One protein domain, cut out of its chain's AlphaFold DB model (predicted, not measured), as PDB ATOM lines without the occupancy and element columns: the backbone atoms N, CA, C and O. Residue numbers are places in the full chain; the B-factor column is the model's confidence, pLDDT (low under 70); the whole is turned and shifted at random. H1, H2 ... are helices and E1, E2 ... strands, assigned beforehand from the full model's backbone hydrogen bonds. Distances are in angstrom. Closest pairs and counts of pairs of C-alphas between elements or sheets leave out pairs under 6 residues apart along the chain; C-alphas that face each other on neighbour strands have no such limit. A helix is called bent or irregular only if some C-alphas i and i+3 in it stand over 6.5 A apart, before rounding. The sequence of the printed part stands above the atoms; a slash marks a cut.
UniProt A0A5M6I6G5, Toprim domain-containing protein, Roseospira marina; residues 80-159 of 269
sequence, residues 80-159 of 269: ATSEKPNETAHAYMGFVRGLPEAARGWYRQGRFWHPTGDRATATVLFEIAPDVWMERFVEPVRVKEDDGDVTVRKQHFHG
ATOM      1  N   ALA A  80      11.102  30.440 139.448       90.56
ATOM      2  CA  ALA A  80      11.936  30.130 140.600       90.56
ATOM      3  C   ALA A  80      12.375  31.424 141.292       90.56
ATOM      4  O   ALA A  80      12.851  32.360 140.645       90.56
ATOM      5  N   THR A  81      12.235  31.456 142.613       91.12
ATOM      6  CA  THR A  81      12.701  32.555 143.465       91.12
ATOM      7  C   THR A  81      13.799  32.059 144.399       91.12
ATOM      8  O   THR A  81      14.029  30.855 144.516       91.12
ATOM      9  N   SER A  82      14.482  32.973 145.089       91.00
ATOM     10  CA  SER A  82      15.462  32.611 146.122       91.00
ATOM     11  C   SER A  82      14.853  31.747 147.233       91.00
ATOM     12  O   SER A  82      15.502  30.827 147.718       91.00
ATOM     13  N   GLU A  83      13.600  32.015 147.609       92.62
ATOM     14  CA  GLU A  83      12.866  31.254 148.630       92.62
ATOM     15  C   GLU A  83      12.323  29.922 148.099       92.62
ATOM     16  O   GLU A  83      12.255  28.935 148.833       92.62
ATOM     17  N   LYS A  84      11.928  29.883 146.821       91.56
ATOM     18  CA  LYS A  84      11.354  28.706 146.158       91.56
ATOM     19  C   LYS A  84      12.118  28.406 144.865       91.56
ATOM     20  O   LYS A  84      11.608  28.657 143.768       91.56
ATOM     21  N   PRO A  85      13.333  27.838 144.966       93.81
ATOM     22  CA  PRO A  85      14.208  27.640 143.808       93.81
ATOM     23  C   PRO A  85      13.673  26.610 142.803       93.81
ATOM     24  O   PRO A  85      14.093  26.603 141.651       93.81
ATOM     25  N   ASN A  86      12.735  25.754 143.225       94.81
ATOM     26  CA  ASN A  86      12.191  24.659 142.421       94.81
ATOM     27  C   ASN A  86      10.724  24.866 141.993       94.81
ATOM     28  O   ASN A  86      10.075  23.911 141.560       94.81
ATOM     29  N   GLU A  87      10.174  26.075 142.137       93.69
ATOM     30  CA  GLU A  87       8.735  26.332 141.966       93.69
ATOM     31  C   GLU A  87       8.214  25.949 140.570       93.69
ATOM     32  O   GLU A  87       7.170  25.304 140.456       93.69
ATOM     33  N   THR A  88       8.964  26.248 139.503       93.06
ATOM     34  CA  THR A  88       8.573  25.894 138.130       93.06
ATOM     35  C   THR A  88       8.539  24.379 137.931       93.06
ATOM     36  O   THR A  88       7.601  23.837 137.340       93.06
ATOM     37  N   ALA A  89       9.551  23.671 138.441       94.25
ATOM     38  CA  ALA A  89       9.628  22.215 138.374       94.25
ATOM     39  C   ALA A  89       8.502  21.560 139.187       94.25
ATOM     40  O   ALA A  89       7.877  20.605 138.725       94.25
ATOM     41  N   HIS A  90       8.197  22.087 140.375       92.88
ATOM     42  CA  HIS A  90       7.074  21.631 141.191       92.88
ATOM     43  C   HIS A  90       5.734  21.841 140.487       92.88
ATOM     44  O   HIS A  90       4.938  20.903 140.425       92.88
ATOM     45  N   ALA A  91       5.517  23.014 139.891       89.25
ATOM     46  CA  ALA A  91       4.324  23.309 139.109       89.25
ATOM     47  C   ALA A  91       4.174  22.350 137.918       89.25
ATOM     48  O   ALA A  91       3.106  21.782 137.701       89.25
ATOM     49  N   TYR A  92       5.252  22.092 137.175       90.56
ATOM     50  CA  TYR A  92       5.224  21.135 136.068       90.56
ATOM     51  C   TYR A  92       4.881  19.715 136.531       90.56
ATOM     52  O   TYR A  92       4.003  19.060 135.966       90.56
ATOM     53  N   MET A  93       5.552  19.232 137.573       92.12
ATOM     54  CA  MET A  93       5.384  17.861 138.051       92.12
ATOM     55  C   MET A  93       4.015  17.642 138.698       92.12
ATOM     56  O   MET A  93       3.386  16.616 138.455       92.12
ATOM     57  N   GLY A  94       3.500  18.626 139.432       88.00
ATOM     58  CA  GLY A  94       2.152  18.575 139.988       88.00
ATOM     59  C   GLY A  94       1.070  18.734 138.919       88.00
ATOM     60  O   GLY A  94       0.197  17.883 138.787       88.00
ATOM     61  N   PHE A  95       1.115  19.805 138.120       77.81
ATOM     62  CA  PHE A  95      -0.012  20.178 137.251       77.81
ATOM     63  C   PHE A  95      -0.017  19.447 135.915       77.81
ATOM     64  O   PHE A  95      -1.085  19.130 135.393       77.81
ATOM     65  N   VAL A  96       1.160  19.187 135.342       82.75
ATOM     66  CA  VAL A  96       1.275  18.542 134.026       82.75
ATOM     67  C   VAL A  96       1.454  17.036 134.164       82.75
ATOM     68  O   VAL A  96       0.973  16.298 133.304       82.75
ATOM     69  N   ARG A  97       2.153  16.576 135.209       86.75
ATOM     70  CA  ARG A  97       2.446  15.148 135.424       86.75
ATOM     71  C   ARG A  97       1.610  14.483 136.509       86.75
ATOM     72  O   ARG A  97       1.550  13.262 136.510       86.75
ATOM     73  N   GLY A  98       0.934  15.247 137.366       85.38
ATOM     74  CA  GLY A  98       0.057  14.695 138.400       85.38
ATOM     75  C   GLY A  98       0.795  14.045 139.571       85.38
ATOM     76  O   GLY A  98       0.204  13.226 140.267       85.38
ATOM     77  N   LEU A  99       2.073  14.369 139.790       88.31
ATOM     78  CA  LEU A  99       2.829  13.821 140.916       88.31
ATOM     79  C   LEU A  99       2.441  14.512 142.235       88.31
ATOM     80  O   LEU A  99       2.284  15.737 142.264       88.31
ATOM     81  N   PRO A 100       2.295  13.750 143.335       88.38
ATOM     82  CA  PRO A 100       1.907  14.288 144.631       88.38
ATOM     83  C   PRO A 100       3.046  15.068 145.299       88.38
ATOM     84  O   PRO A 100       4.220  14.921 144.960       88.38
ATOM     85  N   GLU A 101       2.699  15.845 146.328       86.62
ATOM     86  CA  GLU A 101       3.632  16.683 147.096       86.62
ATOM     87  C   GLU A 101       4.849  15.913 147.630       86.62
ATOM     88  O   GLU A 101       5.969  16.423 147.621       86.62
ATOM     89  N   ALA A 102       4.643  14.657 148.034       88.31
ATOM     90  CA  ALA A 102       5.692  13.785 148.558       88.31
ATOM     91  C   ALA A 102       6.871  13.585 147.583       88.31
ATOM     92  O   ALA A 102       7.979  13.285 148.024       88.31
ATOM     93  N   ALA A 103       6.660  13.786 146.277       90.56
ATOM     94  CA  ALA A 103       7.692  13.636 145.255       90.56
ATOM     95  C   ALA A 103       8.601  14.870 145.093       90.56
ATOM     96  O   ALA A 103       9.624  14.779 144.416       90.56
ATOM     97  N   ARG A 104       8.281  16.027 145.699       89.56
ATOM     98  CA  ARG A 104       9.006  17.298 145.474       89.56
ATOM     99  C   ARG A 104      10.487  17.284 145.883       89.56
ATOM    100  O   ARG A 104      11.224  18.168 145.470       89.56
ATOM    101  N   GLY A 105      10.936  16.284 146.640       90.94
ATOM    102  CA  GLY A 105      12.349  16.084 146.992       90.94
ATOM    103  C   GLY A 105      13.118  15.120 146.080       90.94
ATOM    104  O   GLY A 105      14.283  14.846 146.345       90.94
ATOM    105  N   TRP A 106      12.484  14.555 145.052       94.38
ATOM    106  CA  TRP A 106      13.098  13.540 144.180       94.38
ATOM    107  C   TRP A 106      13.806  14.119 142.956       94.38
ATOM    108  O   TRP A 106      14.484  13.401 142.223       94.38
ATOM    109  N   TYR A 107      13.618  15.409 142.727       95.31
ATOM    110  CA  TYR A 107      14.143  16.156 141.600       95.31
ATOM    111  C   TYR A 107      14.440  17.586 142.046       95.31
ATOM    112  O   TYR A 107      13.906  18.068 143.046       95.31
ATOM    113  N   ARG A 108      15.261  18.287 141.267       95.94
ATOM    114  CA  ARG A 108      15.504  19.725 141.427       95.94
ATOM    115  C   ARG A 108      15.192  20.466 140.139       95.94
ATOM    116  O   ARG A 108      15.075  19.856 139.079       95.94
ATOM    117  N   GLN A 109      15.043  21.776 140.226       96.81
ATOM    118  CA  GLN A 109      14.906  22.610 139.048       96.81
ATOM    119  C   GLN A 109      16.281  22.909 138.456       96.81
ATOM    120  O   GLN A 109      17.209  23.309 139.159       96.81
ATOM    121  N   GLY A 110      16.397  22.697 137.152       95.94
ATOM    122  CA  GLY A 110      17.518  23.150 136.346       95.94
ATOM    123  C   GLY A 110      17.068  24.196 135.331       95.94
ATOM    124  O   GLY A 110      15.944  24.716 135.364       95.94
ATOM    125  N   ARG A 111      17.965  24.500 134.399       95.06
ATOM    126  CA  ARG A 111      17.703  25.410 133.290       95.06
ATOM    127  C   ARG A 111      18.463  24.925 132.072       95.06
ATOM    128  O   ARG A 111      19.665  24.697 132.146       95.06
ATOM    129  N   PHE A 112      17.765  24.850 130.947       95.25
ATOM    130  CA  PHE A 112      18.344  24.475 129.668       95.25
ATOM    131  C   PHE A 112      18.308  25.649 128.687       95.25
ATOM    132  O   PHE A 112      17.330  26.401 128.611       95.25
ATOM    133  N   TRP A 113      19.387  25.787 127.922       94.88
ATOM    134  CA  TRP A 113      19.517  26.730 126.819       94.88
ATOM    135  C   TRP A 113      20.367  26.105 125.709       94.88
ATOM    136  O   TRP A 113      21.291  25.343 125.990       94.88
ATOM    137  N   HIS A 114      20.054  26.440 124.457       93.00
ATOM    138  CA  HIS A 114      20.808  26.017 123.282       93.00
ATOM    139  C   HIS A 114      21.082  27.231 122.378       93.00
ATOM    140  O   HIS A 114      20.152  28.017 122.181       93.00
ATOM    141  N   PRO A 115      22.284  27.375 121.779       93.31
ATOM    142  CA  PRO A 115      22.625  28.519 120.922       93.31
ATOM    143  C   PRO A 115      21.662  28.745 119.755       93.31
ATOM    144  O   PRO A 115      21.302  29.876 119.453       93.31
ATOM    145  N   THR A 116      21.216  27.657 119.126       93.62
ATOM    146  CA  THR A 116      20.252  27.664 118.011       93.62
ATOM    147  C   THR A 116      18.827  27.301 118.452       93.62
ATOM    148  O   THR A 116      18.010  26.865 117.641       93.62
ATOM    149  N   GLY A 117      18.540  27.409 119.754       91.50
ATOM    150  CA  GLY A 117      17.226  27.138 120.329       91.50
ATOM    151  C   GLY A 117      16.280  28.337 120.226       91.50
ATOM    152  O   GLY A 117      16.700  29.478 120.395       91.50
ATOM    153  N   ASP A 118      14.985  28.085 120.018       91.94
ATOM    154  CA  ASP A 118      13.958  29.138 119.976       91.94
ATOM    155  C   ASP A 118      13.684  29.793 121.342       91.94
ATOM    156  O   ASP A 118      13.114  30.883 121.397       91.94
ATOM    157  N   ARG A 119      14.069  29.136 122.446       90.75
ATOM    158  CA  ARG A 119      13.902  29.630 123.822       90.75
ATOM    159  C   ARG A 119      14.855  28.962 124.818       90.75
ATOM    160  O   ARG A 119      15.360  27.865 124.580       90.75
ATOM    161  N   ALA A 120      15.023  29.595 125.978       92.38
ATOM    162  CA  ALA A 120      15.462  28.916 127.200       92.38
ATOM    163  C   ALA A 120      14.249  28.323 127.934       92.38
ATOM    164  O   ALA A 120      13.135  28.826 127.793       92.38
ATOM    165  N   THR A 121      14.454  27.283 128.738       94.12
ATOM    166  CA  THR A 121      13.369  26.627 129.486       94.12
ATOM    167  C   THR A 121      13.861  26.166 130.855       94.12
ATOM    168  O   THR A 121      15.019  25.757 130.994       94.12
ATOM    169  N   ALA A 122      13.008  26.231 131.879       95.69
ATOM    170  CA  ALA A 122      13.269  25.512 133.119       95.69
ATOM    171  C   ALA A 122      13.185  24.000 132.876       95.69
ATOM    172  O   ALA A 122      12.470  23.513 131.989       95.69
ATOM    173  N   THR A 123      13.911  23.241 133.686       96.88
ATOM    174  CA  THR A 123      13.943  21.783 133.593       96.88
ATOM    175  C   THR A 123      13.646  21.137 134.935       96.88
ATOM    176  O   THR A 123      13.880  21.714 135.996       96.88
ATOM    177  N   VAL A 124      13.127  19.914 134.883       97.25
ATOM    178  CA  VAL A 124      13.062  19.001 136.020       97.25
ATOM    179  C   VAL A 124      14.253  18.063 135.915       97.25
ATOM    180  O   VAL A 124      14.320  17.257 134.987       97.25
ATOM    181  N   LEU A 125      15.189  18.188 136.843       97.06
ATOM    182  CA  LEU A 125      16.438  17.448 136.860       97.06
ATOM    183  C   LEU A 125      16.346  16.263 137.821       97.06
ATOM    184  O   LEU A 125      16.081  16.436 139.012       97.06
ATOM    185  N   PHE A 126      16.623  15.078 137.286       96.75
ATOM    186  CA  PHE A 126      16.770  13.825 138.015       96.75
ATOM    187  C   PHE A 126      18.240  13.417 138.028       96.75
ATOM    188  O   PHE A 126      18.831  13.154 136.979       96.75
ATOM    189  N   GLU A 127      18.827  13.378 139.217       95.06
ATOM    190  CA  GLU A 127      20.216  12.974 139.414       95.06
ATOM    191  C   GLU A 127      20.306  11.452 139.482       95.06
ATOM    192  O   GLU A 127      19.671  10.829 140.332       95.06
ATOM    193  N   ILE A 128      21.043  10.857 138.546       92.56
ATOM    194  CA  ILE A 128      21.133   9.403 138.358       92.56
ATOM    195  C   ILE A 128      22.356   8.859 139.104       92.56
ATOM    196  O   ILE A 128      22.267   7.853 139.807       92.56
ATOM    197  N   ALA A 129      23.494   9.529 138.938       89.62
ATOM    198  CA  ALA A 129      24.771   9.233 139.577       89.62
ATOM    199  C   ALA A 129      25.586  10.539 139.686       89.62
ATOM    200  O   ALA A 129      25.184  11.539 139.079       89.62
ATOM    201  N   PRO A 130      26.724  10.559 140.409       89.06
ATOM    202  CA  PRO A 130      27.613  11.719 140.414       89.06
ATOM    203  C   PRO A 130      27.953  12.153 138.984       89.06
ATOM    204  O   PRO A 130      28.350  11.328 138.162       89.06
ATOM    205  N   ASP A 131      27.723  13.430 138.680       90.31
ATOM    206  CA  ASP A 131      27.905  14.043 137.357       90.31
ATOM    207  C   ASP A 131      27.089  13.419 136.201       90.31
ATOM    208  O   ASP A 131      27.353  13.683 135.024       90.31
ATOM    209  N   VAL A 132      26.062  12.619 136.510       93.00
ATOM    210  CA  VAL A 132      25.146  12.030 135.525       93.00
ATOM    211  C   VAL A 132      23.709  12.361 135.897       93.00
ATOM    212  O   VAL A 132      23.182  11.914 136.917       93.00
ATOM    213  N   TRP A 133      23.033  13.117 135.039       95.06
ATOM    214  CA  TRP A 133      21.651  13.511 135.281       95.06
ATOM    215  C   TRP A 133      20.845  13.626 133.990       95.06
ATOM    216  O   TRP A 133      21.369  13.814 132.890       95.06
ATOM    217  N   MET A 134      19.532  13.508 134.143       95.31
ATOM    218  CA  MET A 134      18.558  13.709 133.080       95.31
ATOM    219  C   MET A 134      17.710  14.928 133.409       95.31
ATOM    220  O   MET A 134      17.218  15.078 134.525       95.31
ATOM    221  N   GLU A 135      17.524  15.796 132.426       96.00
ATOM    222  CA  GLU A 135      16.675  16.971 132.530       96.00
ATOM    223  C   GLU A 135      15.460  16.809 131.629       96.00
ATOM    224  O   GLU A 135      15.579  16.724 130.405       96.00
ATOM    225  N   ARG A 136      14.266  16.815 132.217       96.19
ATOM    226  CA  ARG A 136      13.014  16.928 131.475       96.19
ATOM    227  C   ARG A 136      12.664  18.394 131.276       96.19
ATOM    228  O   ARG A 136      12.621  19.152 132.237       96.19
ATOM    229  N   PHE A 137      12.343  18.794 130.051       95.06
ATOM    230  CA  PHE A 137      11.992  20.186 129.780       95.06
ATOM    231  C   PHE A 137      10.553  20.477 130.210       95.06
ATOM    232  O   PHE A 137       9.638  19.704 129.895       95.06
ATOM    233  N   VAL A 138      10.365  21.604 130.901       92.00
ATOM    234  CA  VAL A 138       9.035  22.123 131.249       92.00
ATOM    235  C   VAL A 138       8.310  22.534 129.970       92.00
ATOM    236  O   VAL A 138       7.198  22.077 129.705       92.00
ATOM    237  N   GLU A 139       8.996  23.304 129.125       89.31
ATOM    238  CA  GLU A 139       8.557  23.634 127.769       89.31
ATOM    239  C   GLU A 139       9.520  23.056 126.728       89.31
ATOM    240  O   GLU A 139      10.730  23.246 126.877       89.31
ATOM    241  N   PRO A 140       9.022  22.365 125.681       90.50
ATOM    242  CA  PRO A 140       9.865  21.881 124.592       90.50
ATOM    243  C   PRO A 140      10.631  23.020 123.913       90.50
ATOM    244  O   PRO A 140      10.081  24.100 123.707       90.50
ATOM    245  N   VAL A 141      11.873  22.746 123.519       92.06
ATOM    246  CA  VAL A 141      12.737  23.699 122.807       92.06
ATOM    247  C   VAL A 141      12.904  23.219 121.373       92.06
ATOM    248  O   VAL A 141      13.213  22.045 121.148       92.06
ATOM    249  N   ARG A 142      12.689  24.108 120.404       92.75
ATOM    250  CA  ARG A 142      12.982  23.843 118.993       92.75
ATOM    251  C   ARG A 142      14.410  24.261 118.706       92.75
ATOM    252  O   ARG A 142      14.755  25.417 118.919       92.75
ATOM    253  N   VAL A 143      15.221  23.317 118.253       93.44
ATOM    254  CA  VAL A 143      16.631  23.521 117.936       93.44
ATOM    255  C   VAL A 143      16.804  23.389 116.433       93.44
ATOM    256  O   VAL A 143      16.358  22.402 115.853       93.44
ATOM    257  N   LYS A 144      17.425  24.393 115.814       93.12
ATOM    258  CA  LYS A 144      17.863  24.300 114.420       93.12
ATOM    259  C   LYS A 144      19.210  23.579 114.376       93.12
ATOM    260  O   LYS A 144      20.155  24.038 115.024       93.12
ATOM    261  N   GLU A 145      19.256  22.463 113.664       91.06
ATOM    262  CA  GLU A 145      20.459  21.662 113.437       91.06
ATOM    263  C   GLU A 145      21.263  22.229 112.249       91.06
ATOM    264  O   GLU A 145      20.797  23.114 111.519       91.06
ATOM    265  N   ASP A 146      22.493  21.745 112.070       87.50
ATOM    266  CA  ASP A 146      23.441  22.279 111.079       87.50
ATOM    267  C   ASP A 146      23.002  22.042 109.622       87.50
ATOM    268  O   ASP A 146      23.340  22.826 108.734       87.50
ATOM    269  N   ASP A 147      22.208  20.998 109.375       87.31
ATOM    270  CA  ASP A 147      21.591  20.685 108.077       87.31
ATOM    271  C   ASP A 147      20.386  21.585 107.739       87.31
ATOM    272  O   ASP A 147      19.871  21.558 106.621       87.31
ATOM    273  N   GLY A 148      19.971  22.436 108.683       86.38
ATOM    274  CA  GLY A 148      18.836  23.339 108.557       86.38
ATOM    275  C   GLY A 148      17.519  22.781 109.095       86.38
ATOM    276  O   GLY A 148      16.563  23.561 109.193       86.38
ATOM    277  N   ASP A 149      17.469  21.507 109.493       90.31
ATOM    278  CA  ASP A 149      16.276  20.895 110.071       90.31
ATOM    279  C   ASP A 149      15.997  21.415 111.487       90.31
ATOM    280  O   ASP A 149      16.876  21.881 112.217       90.31
ATOM    281  N   VAL A 150      14.724  21.362 111.888       91.44
ATOM    282  CA  VAL A 150      14.274  21.819 113.208       91.44
ATOM    283  C   VAL A 150      13.814  20.628 114.037       91.44
ATOM    284  O   VAL A 150      12.765  20.038 113.772       91.44
ATOM    285  N   THR A 151      14.557  20.312 115.098       92.12
ATOM    286  CA  THR A 151      14.221  19.232 116.031       92.12
ATOM    287  C   THR A 151      13.539  19.776 117.286       92.12
ATOM    288  O   THR A 151      13.909  20.812 117.839       92.12
ATOM    289  N   VAL A 152      12.502  19.080 117.769       92.94
ATOM    290  CA  VAL A 152      11.828  19.423 119.032       92.94
ATOM    291  C   VAL A 152      12.432  18.595 120.160       92.94
ATOM    292  O   VAL A 152      12.117  17.412 120.318       92.94
ATOM    293  N   ARG A 153      13.258  19.222 120.995       92.19
ATOM    294  CA  ARG A 153      13.855  18.583 122.170       92.19
ATOM    295  C   ARG A 153      12.932  18.734 123.380       92.19
ATOM    296  O   ARG A 153      12.391  19.804 123.656       92.19
ATOM    297  N   LYS A 154      12.721  17.627 124.097       93.00
ATOM    298  CA  LYS A 154      11.862  17.551 125.303       93.00
ATOM    299  C   LYS A 154      12.627  17.128 126.555       93.00
ATOM    300  O   LYS A 154      12.051  17.100 127.643       93.00
ATOM    301  N   GLN A 155      13.877  16.729 126.381       94.19
ATOM    302  CA  GLN A 155      14.758  16.256 127.431       94.19
ATOM    303  C   GLN A 155      16.208  16.423 126.994       94.19
ATOM    304  O   GLN A 155      16.487  16.509 125.794       94.19
ATOM    305  N   HIS A 156      17.111  16.410 127.963       94.62
ATOM    306  CA  HIS A 156      18.544  16.386 127.738       94.62
ATOM    307  C   HIS A 156      19.223  15.500 128.784       94.62
ATOM    308  O   HIS A 156      18.754  15.401 129.917       94.62
ATOM    309  N   PHE A 157      20.302  14.834 128.386       93.81
ATOM    310  CA  PHE A 157      21.079  13.947 129.244       93.81
ATOM    311  C   PHE A 157      22.484  14.506 129.376       93.81
ATOM    312  O   PHE A 157      23.096  14.874 128.373       93.81
ATOM    313  N   HIS A 158      22.988  14.513 130.601       93.56
ATOM    314  CA  HIS A 158      24.350  14.906 130.921       93.56
ATOM    315  C   HIS A 158      25.101  13.699 131.467       93.56
ATOM    316  O   HIS A 158      24.573  12.943 132.284       93.56
ATOM    317  N   GLY A 159      26.332  13.513 130.992       90.81
ATOM    318  CA  GLY A 159      27.163  12.370 131.355       90.81
ATOM    319  C   GLY A 159      26.782  11.061 130.649       90.81
ATOM    320  O   GLY A 159      25.835  10.970 129.864       90.81
TER     321      GLY A 159
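This is residues 80 to 159 of the 269 residues of the protein "Toprim domain-containing protein" of Roseospira marina (UniProt A0A5M6I6G5). A strongly twisted four-strand sheet has H1 across one face, in two layers; its sharply bent E3-E4 hairpin reaches one end of the longest axis, H2 the other. The printed part has 80 residues, with two named helices, then strands E1 E2 E3 E4 in a meander, each the antiparallel neighbour of the one before; the class is mixed. It is only just compact, close to loose, radius of gyration of the C-alphas 13.6 A, spanning 44 by 27 by 25 A.

E1 is residues 108 to 112, E2 121 to 129, 23.1 A, E3 132 to 144, 25.5 A, and E4 150 to 158, 21.5 A, ending at C-alpha 158 (24.350, 14.906, 130.921). H1, residues 87 to 96, 13.4 A, begins at C-alpha 87 (8.735, 26.332, 141.966). H2, 101 to 105, is irregular: C-alphas 102 and 105 are 7.2 A apart.

Within hydrogen-bond range are N 110 and O 123, 2.9 A, N 126 and O 134, 2.8 A, and N 135 and O 156, 2.8 A. E3 bends by 99 degrees at residue 139. H1 is over E2 and E3, height over the sheet 9.3 A; its closest C-alphas to E2 are Ala 89 and Val 124, 5.3 A. H2 is not on the sheet. Every O i to N i+4 pair is within range in H1; in H2 0 of 1, but 1 of 2 i+3 pairs.

The farthest C-alphas, Ala 102 and Asp 147, are 44.0 A apart. The printed part has no cut, no long link and no residue under pLDDT 70.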